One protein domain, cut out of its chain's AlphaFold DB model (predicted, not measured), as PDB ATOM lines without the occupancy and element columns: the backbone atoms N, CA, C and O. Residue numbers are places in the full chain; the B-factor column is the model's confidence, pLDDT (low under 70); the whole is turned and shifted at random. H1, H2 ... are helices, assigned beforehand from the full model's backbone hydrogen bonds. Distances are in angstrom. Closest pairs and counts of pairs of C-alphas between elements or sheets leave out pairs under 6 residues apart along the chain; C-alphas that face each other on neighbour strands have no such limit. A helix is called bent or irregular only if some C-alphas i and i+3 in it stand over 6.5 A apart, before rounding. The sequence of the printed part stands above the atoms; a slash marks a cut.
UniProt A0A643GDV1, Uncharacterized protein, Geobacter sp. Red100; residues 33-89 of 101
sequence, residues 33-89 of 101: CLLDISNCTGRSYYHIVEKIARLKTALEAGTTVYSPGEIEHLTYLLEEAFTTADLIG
ATOM      1  N   CYS A  33     -20.409  -8.249 -22.525       84.38
ATOM      2  CA  CYS A  33     -19.734  -7.939 -21.271       84.38
ATOM      3  C   CYS A  33     -20.481  -6.855 -20.467       84.38
ATOM      4  O   CYS A  33     -20.383  -6.817 -19.244       84.38
ATOM      5  N   LEU A  34     -21.294  -6.016 -21.123       85.06
ATOM      6  CA  LEU A  34     -22.182  -5.076 -20.431       85.06
ATOM      7  C   LEU A  34     -23.424  -5.748 -19.837       85.06
ATOM      8  O   LEU A  34     -24.025  -5.180 -18.938       85.06
ATOM      9  N   LEU A  35     -23.814  -6.922 -20.335       86.06
ATOM     10  CA  LEU A  35     -25.002  -7.646 -19.871       86.06
ATOM     11  C   LEU A  35     -24.658  -8.714 -18.831       86.06
ATOM     12  O   LEU A  35     -25.440  -8.972 -17.923       86.06
ATOM     13  N   ASP A  36     -23.490  -9.340 -18.962       83.62
ATOM     14  CA  ASP A  36     -23.004 -10.349 -18.030       83.62
ATOM     15  C   ASP A  36     -21.479 -10.279 -17.930       83.62
ATOM     16  O   ASP A  36     -20.749 -10.558 -18.889       83.62
ATOM     17  N   ILE A  37     -21.008  -9.953 -16.723       80.44
ATOM     18  CA  ILE A  37     -19.591  -9.831 -16.372       80.44
ATOM     19  C   ILE A  37     -18.787 -11.103 -16.671       80.44
ATOM     20  O   ILE A  37     -17.585 -11.031 -16.925       80.44
ATOM     21  N   SER A  38     -19.435 -12.266 -16.693       82.62
ATOM     22  CA  SER A  38     -18.808 -13.551 -17.017       82.62
ATOM     23  C   SER A  38     -18.280 -13.596 -18.456       82.62
ATOM     24  O   SER A  38     -17.395 -14.391 -18.762       82.62
ATOM     25  N   ASN A  39     -18.785 -12.721 -19.333       82.44
ATOM     26  CA  ASN A  39     -18.341 -12.572 -20.721       82.44
ATOM     27  C   ASN A  39     -17.225 -11.526 -20.887       82.44
ATOM     28  O   ASN A  39     -16.801 -11.242 -22.009       82.44
ATOM     29  N   CYS A  40     -16.742 -10.926 -19.796       80.56
ATOM     30  CA  CYS A  40     -15.722  -9.891 -19.853       80.56
ATOM     31  C   CYS A  40     -14.309 -10.464 -19.897       80.56
ATOM     32  O   CYS A  40     -13.884 -11.227 -19.032       80.56
ATOM     33  N   THR A  41     -13.538 -10.002 -20.877       73.56
ATOM     34  CA  THR A  41     -12.089 -10.197 -20.931       73.56
ATOM     35  C   THR A  41     -11.404  -8.831 -20.981       73.56
ATOM     36  O   THR A  41     -11.867  -7.913 -21.656       73.56
ATOM     37  N   GLY A  42     -10.311  -8.669 -20.229       68.44
ATOM     38  CA  GLY A  42      -9.517  -7.434 -20.210       68.44
ATOM     39  C   GLY A  42      -9.919  -6.397 -19.150       68.44
ATOM     40  O   GLY A  42     -10.891  -6.549 -18.412       68.44
ATOM     41  N   ARG A  43      -9.113  -5.330 -19.044       65.12
ATOM     42  CA  ARG A  43      -9.242  -4.285 -18.005       65.12
ATOM     43  C   ARG A  43     -10.326  -3.242 -18.299       65.12
ATOM     44  O   ARG A  43     -10.815  -2.617 -17.365       65.12
ATOM     45  N   SER A  44     -10.715  -3.110 -19.567       65.12
ATOM     46  CA  SER A  44     -11.687  -2.133 -20.078       65.12
ATOM     47  C   SER A  44     -13.031  -2.149 -19.342       65.12
ATOM     48  O   SER A  44     -13.598  -1.105 -19.038       65.12
ATOM     49  N   TYR A  45     -13.517  -3.333 -18.956       67.94
ATOM     50  CA  TYR A  45     -14.761  -3.457 -18.189       67.94
ATOM     51  C   TYR A  45     -14.669  -2.860 -16.776       67.94
ATOM     52  O   TYR A  45     -15.624  -2.268 -16.274       67.94
ATOM     53  N   TYR A  46     -13.518  -3.027 -16.123       74.00
ATOM     54  CA  TYR A  46     -13.295  -2.557 -14.756       74.00
ATOM     55  C   TYR A  46     -12.920  -1.071 -14.707       74.00
ATOM     56  O   TYR A  46     -12.967  -0.463 -13.638       74.00
ATOM     57  N   HIS A  47     -12.553  -0.478 -15.846       86.69
ATOM     58  CA  HIS A  47     -12.260   0.943 -15.936       86.69
ATOM     59  C   HIS A  47     -13.557   1.741 -16.089       86.69
ATOM     60  O   HIS A  47     -14.208   1.721 -17.131       86.69
ATOM     61  N   ILE A  48     -13.933   2.474 -15.039       89.06
ATOM     62  CA  ILE A  48     -15.271   3.068 -14.920       89.06
ATOM     63  C   ILE A  48     -15.632   4.030 -16.063       89.06
ATOM     64  O   ILE A  48     -16.745   3.981 -16.577       89.06
ATOM     65  N   VAL A  49     -14.679   4.839 -16.535       89.31
ATOM     66  CA  VAL A  49     -14.912   5.793 -17.628       89.31
ATOM     67  C   VAL A  49     -15.140   5.070 -18.954       89.31
ATOM     68  O   VAL A  49     -15.986   5.462 -19.756       89.31
ATOM     69  N   GLU A  50     -14.416   3.976 -19.177       86.44
ATOM     70  CA  GLU A  50     -14.549   3.197 -20.404       86.44
ATOM     71  C   GLU A  50     -15.855   2.391 -20.396       86.44
ATOM     72  O   GLU A  50     -16.563   2.348 -21.404       86.44
ATOM     73  N   LYS A  51     -16.239   1.850 -19.232       88.25
ATOM     74  CA  LYS A  51     -17.553   1.234 -19.015       88.25
ATOM     75  C   LYS A  51     -18.692   2.206 -19.347       88.25
ATOM     76  O   LYS A  51     -19.605   1.825 -20.074       88.25
ATOM     77  N   ILE A  52     -18.623   3.457 -18.883       90.75
ATOM     78  CA  ILE A  52     -19.621   4.498 -19.199       90.75
ATOM     79  C   ILE A  52     -19.701   4.742 -20.712       90.75
ATOM     80  O   ILE A  52     -20.796   4.763 -21.273       90.75
ATOM     81  N   ALA A  53     -18.563   4.884 -21.398       89.69
ATOM     82  CA  ALA A  53     -18.538   5.101 -22.847       89.69
ATOM     83  C   ALA A  53     -19.173   3.935 -23.631       89.69
ATOM     84  O   ALA A  53     -19.970   4.153 -24.551       89.69
ATOM     85  N   ARG A  54     -18.878   2.692 -23.232       88.88
ATOM     86  CA  ARG A  54     -19.451   1.479 -23.837       88.88
ATOM     87  C   ARG A  54     -20.959   1.382 -23.600       88.88
ATOM     88  O   ARG A  54     -21.697   1.110 -24.544       88.88
ATOM     89  N   LEU A  55     -21.430   1.687 -22.390       91.94
ATOM     90  CA  LEU A  55     -22.862   1.723 -22.058       91.94
ATOM     91  C   LEU A  55     -23.622   2.770 -22.877       91.94
ATOM     92  O   LEU A  55     -24.685   2.465 -23.411       91.94
ATOM     93  N   LYS A  56     -23.063   3.974 -23.055       91.81
ATOM     94  CA  LYS A  56     -23.664   5.000 -23.925       91.81
ATOM     95  C   LYS A  56     -23.772   4.521 -25.372       91.81
ATOM     96  O   LYS A  56     -24.837   4.635 -25.964       91.81
ATOM     97  N   THR A  57     -22.711   3.911 -25.900       90.81
ATOM     98  CA  THR A  57     -22.703   3.354 -27.265       90.81
ATOM     99  C   THR A  57     -23.754   2.248 -27.430       90.81
ATOM    100  O   THR A  57     -24.473   2.205 -28.428       90.81
ATOM    101  N   ALA A  58     -23.891   1.365 -26.437       90.75
ATOM    102  CA  ALA A  58     -24.896   0.305 -26.441       90.75
ATOM    103  C   ALA A  58     -26.332   0.864 -26.425       90.75
ATOM    104  O   ALA A  58     -27.197   0.381 -27.156       90.75
ATOM    105  N   LEU A  59     -26.581   1.914 -25.639       91.38
ATOM    106  CA  LEU A  59     -27.878   2.593 -25.596       91.38
ATOM    107  C   LEU A  59     -28.181   3.380 -26.880       91.38
ATOM    108  O   LEU A  59     -29.336   3.418 -27.295       91.38
ATOM    109  N   GLU A  60     -27.169   3.948 -27.541       92.38
ATOM    110  CA  GLU A  60     -27.312   4.587 -28.860       92.38
ATOM    111  C   GLU A  60     -27.700   3.580 -29.951       92.38
ATOM    112  O   GLU A  60     -28.522   3.895 -30.813       92.38
ATOM    113  N   ALA A  61     -27.172   2.351 -29.895       89.62
ATOM    114  CA  ALA A  61     -27.624   1.266 -30.768       89.62
ATOM    115  C   ALA A  61     -29.102   0.913 -30.508       89.62
ATOM    116  O   ALA A  61     -29.850   0.569 -31.430       89.62
ATOM    117  N   GLY A  62     -29.550   1.039 -29.259       87.88
ATOM    118  CA  GLY A  62     -30.957   0.953 -28.896       87.88
ATOM    119  C   GLY A  62     -31.577  -0.409 -29.215       87.88
ATOM    120  O   GLY A  62     -30.917  -1.453 -29.210       87.88
ATOM    121  N   THR A  63     -32.873  -0.401 -29.531       88.88
ATOM    122  CA  THR A  63     -33.648  -1.633 -29.750       88.88
ATOM    123  C   THR A  63     -33.305  -2.385 -31.037       88.88
ATOM    124  O   THR A  63     -33.831  -3.469 -31.285       88.88
ATOM    125  N   THR A  64     -32.421  -1.824 -31.868       87.94
ATOM    126  CA  THR A  64     -31.926  -2.492 -33.079       87.94
ATOM    127  C   THR A  64     -30.992  -3.652 -32.742       87.94
ATOM    128  O   THR A  64     -30.939  -4.636 -33.477       87.94
ATOM    129  N   VAL A  65     -30.286  -3.544 -31.614       88.19
ATOM    130  CA  VAL A  65     -29.312  -4.528 -31.142       88.19
ATOM    131  C   VAL A  65     -29.796  -5.182 -29.852       88.19
ATOM    132  O   VAL A  65     -29.661  -6.393 -29.706       88.19
ATOM    133  N   TYR A  66     -30.399  -4.423 -28.937       89.12
ATOM    134  CA  TYR A  66     -30.796  -4.894 -27.609       89.12
ATOM    135  C   TYR A  66     -32.316  -5.030 -27.479       89.12
ATOM    136  O   TYR A  66     -33.089  -4.285 -28.068       89.12
ATOM    137  N   SER A  67     -32.784  -5.986 -26.690       92.06
ATOM    138  CA  SER A  67     -34.195  -6.079 -26.312       92.06
ATOM    139  C   SER A  67     -34.580  -4.955 -25.337       92.06
ATOM    140  O   SER A  67     -33.707  -4.397 -24.674       92.06
ATOM    141  N   PRO A  68     -35.878  -4.632 -25.180       92.06
ATOM    142  CA  PRO A  68     -36.316  -3.599 -24.240       92.06
ATOM    143  C   PRO A  68     -35.839  -3.833 -22.800       92.06
ATOM    144  O   PRO A  68     -35.353  -2.905 -22.164       92.06
ATOM    145  N   GLY A  69     -35.882  -5.081 -22.317       92.75
ATOM    146  CA  GLY A  69     -35.376  -5.421 -20.982       92.75
ATOM    147  C   GLY A  69     -33.854  -5.274 -20.860       92.75
ATOM    148  O   GLY A  69     -33.357  -4.850 -19.822       92.75
ATOM    149  N   GLU A  70     -33.104  -5.560 -21.929       93.19
ATOM    150  CA  GLU A  70     -31.660  -5.291 -21.967       93.19
ATOM    151  C   GLU A  70     -31.377  -3.780 -21.975       93.19
ATOM    152  O   GLU A  70     -30.447  -3.347 -21.309       93.19
ATOM    153  N   ILE A  71     -32.182  -2.963 -22.663       94.44
ATOM    154  CA  ILE A  71     -32.049  -1.496 -22.644       94.44
ATOM    155  C   ILE A  71     -32.318  -0.923 -21.249       94.44
ATOM    156  O   ILE A  71     -31.554  -0.075 -20.782       94.44
ATOM    157  N   GLU A  72     -33.359  -1.394 -20.559       94.81
ATOM    158  CA  GLU A  72     -33.629  -1.011 -19.166       94.81
ATOM    159  C   GLU A  72     -32.451  -1.379 -18.257       94.81
ATOM    160  O   GLU A  72     -31.986  -0.556 -17.468       94.81
ATOM    161  N   HIS A  73     -31.903  -2.585 -18.425       93.88
ATOM    162  CA  HIS A  73     -30.742  -3.032 -17.666       93.88
ATOM    163  C   HIS A  73     -29.477  -2.206 -17.959       93.88
ATOM    164  O   HIS A  73     -28.788  -1.787 -17.031       93.88
ATOM    165  N   LEU A  74     -29.185  -1.912 -19.229       94.31
ATOM    166  CA  LEU A  74     -28.055  -1.066 -19.631       94.31
ATOM    167  C   LEU A  74     -28.194   0.366 -19.099       94.31
ATOM    168  O   LEU A  74     -27.197   0.973 -18.714       94.31
ATOM    169  N   THR A  75     -29.420   0.893 -19.045       95.00
ATOM    170  CA  THR A  75     -29.710   2.213 -18.463       95.00
ATOM    171  C   THR A  75     -29.408   2.216 -16.968       95.00
ATOM    172  O   THR A  75     -28.671   3.081 -16.500       95.00
ATOM    173  N   TYR A  76     -29.882   1.204 -16.237       95.00
ATOM    174  CA  TYR A  76     -29.567   1.030 -14.818       95.00
ATOM    175  C   TYR A  76     -28.050   0.959 -14.569       95.00
ATOM    176  O   TYR A  76     -27.514   1.684 -13.733       95.00
ATOM    177  N   LEU A  77     -27.327   0.150 -15.350       92.75
ATOM    178  CA  LEU A  77     -25.871   0.035 -15.232       92.75
ATOM    179  C   LEU A  77     -25.137   1.345 -15.541       92.75
ATOM    180  O   LEU A  77     -24.065   1.587 -14.981       92.75
ATOM    181  N   LEU A  78     -25.676   2.178 -16.436       93.25
ATOM    182  CA  LEU A  78     -25.117   3.493 -16.743       93.25
ATOM    183  C   LEU A  78     -25.272   4.449 -15.557       93.25
ATOM    184  O   LEU A  78     -24.306   5.121 -15.198       93.25
ATOM    185  N   GLU A  79     -26.441   4.474 -14.919       94.44
ATOM    186  CA  GLU A  79     -26.689   5.276 -13.713       94.44
ATOM    187  C   GLU A  79     -25.791   4.843 -12.544       94.44
ATOM    188  O   GLU A  79     -25.171   5.685 -11.883       94.44
ATOM    189  N   GLU A  80     -25.638   3.533 -12.326       93.19
ATOM    190  CA  GLU A  80     -24.702   3.005 -11.327       93.19
ATOM    191  C   GLU A  80     -23.252   3.388 -11.642       93.19
ATOM    192  O   GLU A  80     -22.474   3.723 -10.741       93.19
ATOM    193  N   ALA A  81     -22.870   3.350 -12.921       91.69
ATOM    194  CA  ALA A  81     -21.517   3.688 -13.332       91.69
ATOM    195  C   ALA A  81     -21.211   5.179 -13.122       91.69
ATOM    196  O   ALA A  81     -20.135   5.501 -12.619       91.69
ATOM    197  N   PHE A  82     -22.156   6.078 -13.422       92.19
ATOM    198  CA  PHE A  82     -22.024   7.506 -13.110       92.19
ATOM    199  C   PHE A  82     -21.936   7.757 -11.606       92.19
ATOM    200  O   PHE A  82     -21.029   8.453 -11.161       92.19
ATOM    201  N   THR A  83     -22.797   7.111 -10.816       92.94
ATOM    202  CA  THR A  83     -22.746   7.204  -9.348       92.94
ATOM    203  C   THR A  83     -21.378   6.773  -8.817       92.94
ATOM    204  O   THR A  83     -20.788   7.426  -7.960       92.94
ATOM    205  N   THR A  84     -20.836   5.680  -9.354       90.38
ATOM    206  CA  THR A  84     -19.505   5.189  -8.981       90.38
ATOM    207  C   THR A  84     -18.411   6.175  -9.385       90.38
ATOM    208  O   THR A  84     -17.504   6.416  -8.591       90.38
ATOM    209  N   ALA A  85     -18.486   6.746 -10.590       89.94
ATOM    210  CA  ALA A  85     -17.526   7.730 -11.083       89.94
ATOM    211  C   ALA A  85     -17.487   8.981 -10.189       89.94
ATOM    212  O   ALA A  85     -16.398   9.398  -9.790       89.94
ATOM    213  N   ASP A  86     -18.651   9.495  -9.787       89.62
ATOM    214  CA  ASP A  86     -18.764  10.629  -8.865       89.62
ATOM    215  C   ASP A  86     -18.127  10.322  -7.501       89.62
ATOM    216  O   ASP A  86     -17.372  11.135  -6.965       89.62
ATOM    217  N   LEU A  87     -18.368   9.127  -6.952       90.81
ATOM    218  CA  LEU A  87     -17.825   8.713  -5.652       90.81
ATOM    219  C   LEU A  87     -16.295   8.624  -5.632       90.81
ATOM    220  O   LEU A  87     -15.677   8.913  -4.607       90.81
ATOM    221  N   ILE A  88     -15.682   8.209  -6.740       88.50
ATOM    222  CA  ILE A  88     -14.221   8.066  -6.847       88.50
ATOM    223  C   ILE A  88     -13.544   9.291  -7.480       88.50
ATOM    224  O   ILE A  88     -12.324   9.288  -7.640       88.50
ATOM    225  N   GLY A  89     -14.312  10.321  -7.851       86.06
ATOM    226  CA  GLY A  89     -13.805  11.528  -8.506       86.06
ATOM    227  C   GLY A  89     -13.262  11.291  -9.919       86.06
ATOM    228  O   GLY A  89     -12.349  11.994 -10.348       86.06
TER     229      GLY A  89
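Overview. This is residues 33 to 89 of the 101 residues of an uncharacterized protein of Geobacter sp. Red100 (UniProt A0A643GDV1). Two long helices, H1 and then H2, lie side by side as a helical hairpin, and the loop of residues 33 to 47 arches over one side of the pair. The printed part has 57 residues, two named helices and no named strand, and its class is all helix. It is compact, with a radius of gyration of the C-alphas of 11.2 A and spans of 33 by 23 by 15 A.

Along the chain. Residues 33 to 47 hold no named element and begin at C-alpha 33 (-19.734, -7.939, -21.271). H1, residues 48 to 64, measures 25.3 A; it has a kink of 28 degrees near residue 58 and is irregular, with C-alphas 60 and 63 8.9 A apart. H2, residues 68 to 88, measures 30.4 A and ends at C-alpha 88 (-14.221, 8.066, -6.847).

Arrangement. H1 and H2 touch, their closest C-alphas, those of Leu 55 and Leu 78, 6.0 A apart. They run opposite ways at a shallow tilt of 18 degrees. Every O i to N i+4 pair of H2 is within hydrogen-bond range, and 11 of 13 in H1.

Size, cuts and confidence. The C-alphas farthest apart, of Thr 64 and Gly 89, are 33.6 A apart. The printed part has no cut, and the link from H1 to H2 is tight. Residues 42 to 45 are under pLDDT 70.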